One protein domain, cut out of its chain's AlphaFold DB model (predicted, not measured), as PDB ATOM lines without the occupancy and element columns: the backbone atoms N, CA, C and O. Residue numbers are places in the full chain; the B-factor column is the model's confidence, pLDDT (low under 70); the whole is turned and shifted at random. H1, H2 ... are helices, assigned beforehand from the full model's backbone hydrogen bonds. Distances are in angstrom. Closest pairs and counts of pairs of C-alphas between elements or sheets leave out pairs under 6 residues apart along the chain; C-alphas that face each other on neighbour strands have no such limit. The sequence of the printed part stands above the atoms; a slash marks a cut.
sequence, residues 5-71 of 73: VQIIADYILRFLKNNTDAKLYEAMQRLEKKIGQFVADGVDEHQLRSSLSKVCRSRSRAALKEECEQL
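AT A GLANCE: This is residues 5 to 71 of the 73 residues of an uncharacterized protein of Salmonella enterica subsp. enterica serovar Braenderup (UniProt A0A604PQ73). A hairpin of two long helices, H2 and H1, has the short helix H3 packed at the end where H2 ends and H1 begins. From there the chain returns through the small helix H4 to H5, which folds back to pack on H1, so that the centres of H1, H2 and H5 make a triangle. The printed part has 67 residues with five named helices, in the order H1, H2, H3, H4, H5, and no named strand; the class is all helix. The whole is compact, with a radius of gyration of the C-alphas of 11.1 A, and has an elongated outline of 33 by 17 by 17 A.

IN THESE COORDINATES: H2, the longest helix, is residues 24 to 40 and measures 24.4 A from first to last C-alpha; C-alpha 24 is at (45.166, -3.995, -5.429). H1 is residues 5 to 18, 20.1 A long, and begins with C-alpha 5 at (27.914, -8.142, 1.131). H3 is residues 45 to 51, H4 residues 53 to 56, and H5 residues 61 to 69. H5 is 12.3 A long and ends with C-alpha 69 at (33.961, 0.675, 4.776).

HOW THE PARTS SIT: H2 and H1 form a helical hairpin. They touch, with the C-alphas of Ile 8 and Lys 34 closest at 6.4 A, and run opposite ways at a shallow tilt of 33 degrees, only just short of steep. H2 touches H3 with residues 35 to 39 alone; the closest C-alphas are those of Val 39 and Glu 45, 5.7 A apart, and the two helices run opposite ways at a steep tilt of 49 degrees. H1 touches H5, with the C-alphas of Ala 9 and Cys 68 closest at 4.7 A, and they run opposite ways at a steep tilt of 44 degrees. H4 touches H5, with the C-alphas of Val 55 and Glu 67 closest at 5.5 A. H4 is close to H2 but not clearly touching: the closest C-alphas, those of Met 28 and Cys 56, are 7.2 A apart. H3 and H5 are apart, and H1 and H4 are only just apart, with a closest distance of 8.4 A. The helix packing is mostly crossed, only just. Every O i to N i+4 pair is within hydrogen-bond range in H1, H2, H3 and H5; H4 is too short for such a pair, and its 1 pair of O i and N i+3 is not within range.

THE WHOLE: The two C-alphas farthest apart are those of Asp 21 and Gly 42, 33.3 A. The C-alphas of Val 5 and Leu 71, the first and last printed residues, are 7.2 A apart. The printed part has no cut, and the four links between the helices are tight. The mean pLDDT of the printed part is 96.7, and no printed residue is under 70.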
ATOM      1  N   VAL A   5      27.205  -9.372   1.523       96.88
ATOM      2  CA  VAL A   5      27.914  -8.142   1.131       96.88
ATOM      3  C   VAL A   5      28.787  -7.620   2.274       96.88
ATOM      4  O   VAL A   5      29.971  -7.361   2.071       96.88
ATOM      5  N   GLN A   6      28.229  -7.531   3.483       97.00
ATOM      6  CA  GLN A   6      28.957  -7.098   4.679       97.00
ATOM      7  C   GLN A   6      30.090  -8.060   5.044       97.00
ATOM      8  O   GLN A   6      31.186  -7.621   5.382       97.00
ATOM      9  N   ILE A   7      29.854  -9.371   4.936       97.38
ATOM     10  CA  ILE A   7      30.877 -10.389   5.217       97.38
ATOM     11  C   ILE A   7      32.037 -10.279   4.220       97.38
ATOM     12  O   ILE A   7      33.200 -10.379   4.610       97.38
ATOM     13  N   ILE A   8      31.742 -10.067   2.935       97.69
ATOM     14  CA  ILE A   8      32.762  -9.869   1.900       97.69
ATOM     15  C   ILE A   8      33.547  -8.580   2.162       97.69
ATOM     16  O   ILE A   8      34.777  -8.609   2.126       97.69
ATOM     17  N   ALA A   9      32.866  -7.473   2.461       97.50
ATOM     18  CA  ALA A   9      33.511  -6.194   2.748       97.50
ATOM     19  C   ALA A   9      34.446  -6.286   3.968       97.50
ATOM     20  O   ALA A   9      35.627  -5.953   3.857       97.50
ATOM     21  N   ASP A  10      33.970  -6.832   5.093       97.75
ATOM     22  CA  ASP A  10      34.778  -7.040   6.305       97.75
ATOM     23  C   ASP A  10      35.990  -7.940   6.026       97.75
ATOM     24  O   ASP A  10      37.113  -7.644   6.440       97.75
ATOM     25  N   TYR A  11      35.799  -9.011   5.250       97.62
ATOM     26  CA  TYR A  11      36.885  -9.902   4.847       97.62
ATOM     27  C   TYR A  11      37.998  -9.164   4.084       97.62
ATOM     28  O   TYR A  11      39.183  -9.364   4.377       97.62
ATOM     29  N   ILE A  12      37.640  -8.292   3.136       98.00
ATOM     30  CA  ILE A  12      38.612  -7.494   2.379       98.00
ATOM     31  C   ILE A  12      39.302  -6.465   3.274       98.00
ATOM     32  O   ILE A  12      40.528  -6.344   3.216       98.00
ATOM     33  N   LEU A  13      38.573  -5.783   4.159       97.38
ATOM     34  CA  LEU A  13      39.171  -4.824   5.091       97.38
ATOM     35  C   LEU A  13      40.175  -5.482   6.037       97.38
ATOM     36  O   LEU A  13      41.281  -4.971   6.208       97.38
ATOM     37  N   ARG A  14      39.839  -6.645   6.606       97.62
ATOM     38  CA  ARG A  14      40.770  -7.413   7.447       97.62
ATOM     39  C   ARG A  14      42.006  -7.845   6.671       97.62
ATOM     40  O   ARG A  14      43.112  -7.763   7.202       97.62
ATOM     41  N   PHE A  15      41.841  -8.270   5.418       97.81
ATOM     42  CA  PHE A  15      42.976  -8.601   4.563       97.81
ATOM     43  C   PHE A  15      43.892  -7.389   4.352       97.81
ATOM     44  O   PHE A  15      45.089  -7.497   4.612       97.81
ATOM     45  N   LEU A  16      43.344  -6.236   3.964       96.75
ATOM     46  CA  LEU A  16      44.116  -5.010   3.739       96.75
ATOM     47  C   LEU A  16      44.775  -4.477   5.019       96.75
ATOM     48  O   LEU A  16      45.888  -3.959   4.963       96.75
ATOM     49  N   LYS A  17      44.112  -4.618   6.174       96.50
ATOM     50  CA  LYS A  17      44.656  -4.240   7.485       96.50
ATOM     51  C   LYS A  17      45.852  -5.109   7.877       96.50
ATOM     52  O   LYS A  17      46.837  -4.585   8.381       96.50
ATOM     53  N   ASN A  18      45.765  -6.416   7.638       96.88
ATOM     54  CA  ASN A  18      46.807  -7.367   8.025       96.88
ATOM     55  C   ASN A  18      47.952  -7.459   7.004       96.88
ATOM     56  O   ASN A  18      48.984  -8.048   7.305       96.88
ATOM     57  N   ASN A  19      47.766  -6.917   5.798       95.38
ATOM     58  CA  ASN A  19      48.732  -6.979   4.704       95.38
ATOM     59  C   ASN A  19      48.944  -5.566   4.151       95.38
ATOM     60  O   ASN A  19      48.406  -5.192   3.107       95.38
ATOM     61  N   THR A  20      49.731  -4.769   4.873       91.50
ATOM     62  CA  THR A  20      49.982  -3.352   4.567       91.50
ATOM     63  C   THR A  20      50.646  -3.108   3.222       91.50
ATOM     64  O   THR A  20      50.548  -1.989   2.728       91.50
ATOM     65  N   ASP A  21      51.236  -4.128   2.604       93.38
ATOM     66  CA  ASP A  21      51.909  -4.067   1.301       93.38
ATOM     67  C   ASP A  21      51.134  -4.797   0.196       93.38
ATOM     68  O   ASP A  21      51.583  -4.851  -0.949       93.38
ATOM     69  N   ALA A  22      49.945  -5.331   0.511       93.75
ATOM     70  CA  ALA A  22      49.116  -6.016  -0.471       93.75
ATOM     71  C   ALA A  22      48.779  -5.087  -1.640       93.75
ATOM     72  O   ALA A  22      48.308  -3.950  -1.456       93.75
ATOM     73  N   LYS A  23      48.984  -5.604  -2.853       95.88
ATOM     74  CA  LYS A  23      48.628  -4.915  -4.090       95.88
ATOM     75  C   LYS A  23      47.121  -4.997  -4.315       95.88
ATOM     76  O   LYS A  23      46.454  -5.945  -3.902       95.88
ATOM     77  N   LEU A  24      46.585  -4.024  -5.054       96.25
ATOM     78  CA  LEU A  24      45.166  -3.995  -5.429       96.25
ATOM     79  C   LEU A  24      44.715  -5.308  -6.087       96.25
ATOM     80  O   LEU A  24      43.657  -5.828  -5.752       96.25
ATOM     81  N   TYR A  25      45.532  -5.856  -6.989       96.12
ATOM     82  CA  TYR A  25      45.225  -7.102  -7.691       96.12
ATOM     83  C   TYR A  25      44.998  -8.283  -6.734       96.12
ATOM     84  O   TYR A  25      44.051  -9.038  -6.919       96.12
ATOM     85  N   GLU A  26      45.802  -8.409  -5.675       97.19
ATOM     86  CA  GLU A  26      45.656  -9.485  -4.686       97.19
ATOM     87  C   GLU A  26      44.346  -9.351  -3.899       97.19
ATOM     88  O   GLU A  26      43.646 -10.338  -3.658       97.19
ATOM     89  N   ALA A  27      43.980  -8.120  -3.532       97.44
ATOM     90  CA  ALA A  27      42.711  -7.843  -2.867       97.44
ATOM     91  C   ALA A  27      41.512  -8.137  -3.788       97.44
ATOM     92  O   ALA A  27      40.539  -8.745  -3.350       97.44
ATOM     93  N   MET A  28      41.610  -7.794  -5.076       97.50
ATOM     94  CA  MET A  28      40.576  -8.081  -6.078       97.50
ATOM     95  C   MET A  28      40.418  -9.580  -6.355       97.50
ATOM     96  O   MET A  28      39.298 -10.075  -6.436       97.50
ATOM     97  N   GLN A  29      41.516 -10.338  -6.428       97.69
ATOM     98  CA  GLN A  29      41.442 -11.798  -6.541       97.69
ATOM     99  C   GLN A  29      40.723 -12.425  -5.343       97.69
ATOM    100  O   GLN A  29      39.924 -13.350  -5.493       97.69
ATOM    101  N   ARG A  30      40.993 -11.918  -4.135       97.50
ATOM    102  CA  ARG A  30      40.318 -12.363  -2.912       97.50
ATOM    103  C   ARG A  30      38.838 -11.997  -2.898       97.50
ATOM    104  O   ARG A  30      38.038 -12.824  -2.467       97.50
ATOM    105  N   LEU A  31      38.486 -10.808  -3.385       97.88
ATOM    106  CA  LEU A  31      37.103 -10.366  -3.553       97.88
ATOM    107  C   LEU A  31      36.339 -11.330  -4.462       97.88
ATOM    108  O   LEU A  31      35.340 -11.901  -4.031       97.88
ATOM    109  N   GLU A  32      36.850 -11.587  -5.668       97.69
ATOM    110  CA  GLU A  32      36.209 -12.498  -6.625       97.69
ATOM    111  C   GLU A  32      36.110 -13.926  -6.079       97.69
ATOM    112  O   GLU A  32      35.064 -14.563  -6.190       97.69
ATOM    113  N   LYS A  33      37.151 -14.417  -5.391       97.94
ATOM    114  CA  LYS A  33      37.096 -15.724  -4.724       97.94
ATOM    115  C   LYS A  33      35.989 -15.777  -3.670       97.94
ATOM    116  O   LYS A  33      35.299 -16.789  -3.568       97.94
ATOM    117  N   LYS A  34      35.821 -14.719  -2.872       97.69
ATOM    118  CA  LYS A  34      34.803 -14.673  -1.815       97.69
ATOM    119  C   LYS A  34      33.393 -14.558  -2.394       97.69
ATOM    120  O   LYS A  34      32.504 -15.244  -1.901       97.69
ATOM    121  N   ILE A  35      33.208 -13.773  -3.458       97.75
ATOM    122  CA  ILE A  35      31.957 -13.725  -4.230       97.75
ATOM    123  C   ILE A  35      31.607 -15.129  -4.735       97.75
ATOM    124  O   ILE A  35      30.513 -15.612  -4.459       97.75
ATOM    125  N   GLY A  36      32.553 -15.818  -5.384       97.75
ATOM    126  CA  GLY A  36      32.334 -17.168  -5.911       97.75
ATOM    127  C   GLY A  36      31.935 -18.195  -4.847       97.75
ATOM    128  O   GLY A  36      31.102 -19.051  -5.119       97.75
ATOM    129  N   GLN A  37      32.467 -18.086  -3.622       98.19
ATOM    130  CA  GLN A  37      32.045 -18.935  -2.499       98.19
ATOM    131  C   GLN A  37      30.569 -18.725  -2.148       98.19
ATOM    132  O   GLN A  37      29.820 -19.689  -2.087       98.19
ATOM    133  N   PHE A  38      30.133 -17.475  -1.987       97.50
ATOM    134  CA  PHE A  38      28.734 -17.187  -1.663       97.50
ATOM    135  C   PHE A  38      27.774 -17.579  -2.789       97.50
ATOM    136  O   PHE A  38      26.682 -18.068  -2.511       97.50
ATOM    137  N   VAL A  39      28.178 -17.406  -4.048       97.94
ATOM    138  CA  VAL A  39      27.384 -17.863  -5.198       97.94
ATOM    139  C   VAL A  39      27.247 -19.389  -5.194       97.94
ATOM    140  O   VAL A  39      26.147 -19.900  -5.385       97.94
ATOM    141  N   ALA A  40      28.326 -20.124  -4.906       97.81
ATOM    142  CA  ALA A  40      28.276 -21.582  -4.767       97.81
ATOM    143  C   ALA A  40      27.383 -22.041  -3.597       97.81
ATOM    144  O   ALA A  40      26.745 -23.086  -3.694       97.81
ATOM    145  N   ASP A  41      27.287 -21.233  -2.537       96.75
ATOM    146  CA  ASP A  41      26.403 -21.459  -1.386       96.75
ATOM    147  C   ASP A  41      24.933 -21.056  -1.657       96.75
ATOM    148  O   ASP A  41      24.086 -21.146  -0.766       96.75
ATOM    149  N   GLY A  42      24.605 -20.619  -2.880       96.62
ATOM    150  CA  GLY A  42      23.241 -20.310  -3.318       96.62
ATOM    151  C   GLY A  42      22.828 -18.840  -3.203       96.62
ATOM    152  O   GLY A  42      21.646 -18.532  -3.347       96.62
ATOM    153  N   VAL A  43      23.764 -17.917  -2.950       97.12
ATOM    154  CA  VAL A  43      23.481 -16.474  -3.016       97.12
ATOM    155  C   VAL A  43      23.314 -16.044  -4.474       97.12
ATOM    156  O   VAL A  43      24.139 -16.377  -5.323       97.12
ATOM    157  N   ASP A  44      22.276 -15.255  -4.758       97.62
ATOM    158  CA  ASP A  44      22.029 -14.706  -6.092       97.62
ATOM    159  C   ASP A  44      23.214 -13.846  -6.570       97.62
ATOM    160  O   ASP A  44      23.537 -12.803  -5.988       97.62
ATOM    161  N   GLU A  45      23.880 -14.294  -7.638       97.12
ATOM    162  CA  GLU A  45      25.071 -13.628  -8.166       97.12
ATOM    163  C   GLU A  45      24.762 -12.217  -8.668       97.12
ATOM    164  O   GLU A  45      25.557 -11.297  -8.453       97.12
ATOM    165  N   HIS A  46      23.616 -12.022  -9.322       96.31
ATOM    166  CA  HIS A  46      23.263 -10.736  -9.907       96.31
ATOM    167  C   HIS A  46      23.057  -9.680  -8.816       96.31
ATOM    168  O   HIS A  46      23.645  -8.597  -8.871       96.31
ATOM    169  N   GLN A  47      22.292 -10.016  -7.779       96.06
ATOM    170  CA  GLN A  47      22.059  -9.172  -6.616       96.06
ATOM    171  C   GLN A  47      23.363  -8.897  -5.858       96.06
ATOM    172  O   GLN A  47      23.629  -7.750  -5.475       96.06
ATOM    173  N   LEU A  48      24.196  -9.923  -5.665       96.38
ATOM    174  CA  LEU A  48      25.465  -9.798  -4.954       96.38
ATOM    175  C   LEU A  48      26.439  -8.876  -5.699       96.38
ATOM    176  O   LEU A  48      26.978  -7.938  -5.107       96.38
ATOM    177  N   ARG A  49      26.626  -9.092  -7.005       96.12
ATOM    178  CA  ARG A  49      27.496  -8.258  -7.847       96.12
ATOM    179  C   ARG A  49      26.964  -6.840  -8.009       96.12
ATOM    180  O   ARG A  49      27.759  -5.904  -8.034       96.12
ATOM    181  N   SER A  50      25.645  -6.659  -8.081       96.81
ATOM    182  CA  SER A  50      25.026  -5.329  -8.107       96.81
ATOM    183  C   SER A  50      25.361  -4.547  -6.830       96.81
ATOM    184  O   SER A  50      25.857  -3.418  -6.894       96.81
ATOM    185  N   SER A  51      25.223  -5.202  -5.673       96.38
ATOM    186  CA  SER A  51      25.528  -4.618  -4.361       96.38
ATOM    187  C   SER A  51      27.021  -4.311  -4.170       96.38
ATOM    188  O   SER A  51      27.372  -3.332  -3.520       96.38
ATOM    189  N   LEU A  52      27.910  -5.112  -4.768       96.75
ATOM    190  CA  LEU A  52      29.368  -4.934  -4.718       96.75
ATOM    191  C   LEU A  52      29.930  -4.131  -5.904       96.75
ATOM    192  O   LEU A  52      31.146  -4.045  -6.068       96.75
ATOM    193  N   SER A  53      29.081  -3.535  -6.742       96.12
ATOM    194  CA  SER A  53      29.498  -2.956  -8.027       96.12
ATOM    195  C   SER A  53      30.600  -1.897  -7.910       96.12
ATOM    196  O   SER A  53      31.513  -1.875  -8.738       96.12
ATOM    197  N   LYS A  54      30.561  -1.046  -6.878       96.06
ATOM    198  CA  LYS A  54      31.613  -0.048  -6.621       96.06
ATOM    199  C   LYS A  54      32.915  -0.685  -6.128       96.06
ATOM    200  O   LYS A  54      33.991  -0.362  -6.633       96.06
ATOM    201  N   VAL A  55      32.811  -1.669  -5.234       96.19
ATOM    202  CA  VAL A  55      33.948  -2.449  -4.717       96.19
ATOM    203  C   VAL A  55      34.681  -3.130  -5.882       96.19
ATOM    204  O   VAL A  55      35.873  -2.899  -6.071       96.19
ATOM    205  N   CYS A  56      33.963  -3.860  -6.746       94.44
ATOM    206  CA  CYS A  56      34.522  -4.552  -7.918       94.44
ATOM    207  C   CYS A  56      35.168  -3.614  -8.954       94.44
ATOM    208  O   CYS A  56      36.013  -4.043  -9.739       94.44
ATOM    209  N   ARG A  57      34.770  -2.337  -8.999       95.31
ATOM    210  CA  ARG A  57      35.287  -1.342  -9.958       95.31
ATOM    211  C   ARG A  57      36.412  -0.477  -9.392       95.31
ATOM    212  O   ARG A  57      36.922   0.387 -10.109       95.31
ATOM    213  N   SER A  58      36.810  -0.700  -8.142       96.19
ATOM    214  CA  SER A  58      37.826   0.113  -7.476       96.19
ATOM    215  C   SER A  58      39.162   0.070  -8.221       96.19
ATOM    216  O   SER A  58      39.675  -0.989  -8.576       96.19
ATOM    217  N   ARG A  59      39.740   1.250  -8.474       94.38
ATOM    218  CA  ARG A  59      40.987   1.407  -9.251       94.38
ATOM    219  C   ARG A  59      42.226   1.641  -8.395       94.38
ATOM    220  O   ARG A  59      43.333   1.710  -8.919       94.38
ATOM    221  N   SER A  60      42.057   1.743  -7.084       96.56
ATOM    222  CA  SER A  60      43.146   1.872  -6.125       96.56
ATOM    223  C   SER A  60      42.808   1.096  -4.859       96.56
ATOM    224  O   SER A  60      41.645   0.800  -4.581       96.56
ATOM    225  N   ARG A  61      43.834   0.775  -4.069       96.00
ATOM    226  CA  ARG A  61      43.636   0.139  -2.764       96.00
ATOM    227  C   ARG A  61      42.876   1.044  -1.792       96.00
ATOM    228  O   ARG A  61      42.086   0.536  -1.006       96.00
ATOM    229  N   ALA A  62      43.116   2.354  -1.847       95.94
ATOM    230  CA  ALA A  62      42.408   3.322  -1.015       95.94
ATOM    231  C   ALA A  62      40.909   3.344  -1.345       95.94
ATOM    232  O   ALA A  62      40.102   3.186  -0.439       95.94
ATOM    233  N   ALA A  63      40.555   3.408  -2.634       97.31
ATOM    234  CA  ALA A  63      39.162   3.357  -3.075       97.31
ATOM    235  C   ALA A  63      38.492   2.031  -2.688       97.31
ATOM    236  O   ALA A  63      37.394   2.036  -2.152       97.31
ATOM    237  N   LEU A  64      39.180   0.896  -2.879       97.56
ATOM    238  CA  LEU A  64      38.647  -0.408  -2.474       97.56
ATOM    239  C   LEU A  64      38.330  -0.451  -0.975       97.56
ATOM    240  O   LEU A  64      37.287  -0.961  -0.578       97.56
ATOM    241  N   LYS A  65      39.236   0.079  -0.150       97.12
ATOM    242  CA  LYS A  65      39.050   0.156   1.296       97.12
ATOM    243  C   LYS A  65      37.836   1.022   1.646       97.12
ATOM    244  O   LYS A  65      36.976   0.556   2.381       97.12
ATOM    245  N   GLU A  66      37.757   2.230   1.100       97.38
ATOM    246  CA  GLU A  66      36.666   3.175   1.365       97.38
ATOM    247  C   GLU A  66      35.298   2.598   0.969       97.38
ATOM    248  O   GLU A  66      34.354   2.627   1.754       97.38
ATOM    249  N   GLU A  67      35.199   1.993  -0.216       97.75
ATOM    250  CA  GLU A  67      33.961   1.360  -0.685       97.75
ATOM    251  C   GLU A  67      33.556   0.163   0.190       97.75
ATOM    252  O   GLU A  67      32.371  -0.059   0.424       97.75
ATOM    253  N   CYS A  68      34.517  -0.605   0.719       97.12
ATOM    254  CA  CYS A  68      34.215  -1.654   1.694       97.12
ATOM    255  C   CYS A  68      33.767  -1.085   3.050       97.12
ATOM    256  O   CYS A  68      32.869  -1.655   3.663       97.12
ATOM    257  N   GLU A  69      34.356   0.017   3.520       96.88
ATOM    258  CA  GLU A  69      33.961   0.675   4.776       96.88
ATOM    259  C   GLU A  69      32.517   1.192   4.712       96.88
ATOM    260  O   GLU A  69      31.777   1.022   5.673       96.88
ATOM    261  N   GLN A  70      32.067   1.705   3.562       96.19
ATOM    262  CA  GLN A  70      30.675   2.145   3.360       96.19
ATOM    263  C   GLN A  70      29.637   1.012   3.450       96.19
ATOM    264  O   GLN A  70      28.444   1.274   3.599       96.19
ATOM    265  N   LEU A  71      30.065  -0.248   3.331       94.94
ATOM    266  CA  LEU A  71      29.181  -1.413   3.383       94.94
ATOM    267  C   LEU A  71      29.033  -1.990   4.792       94.94
ATOM    268  O   LEU A  71      28.208  -2.887   4.981       94.94
TER     269      LEU A  71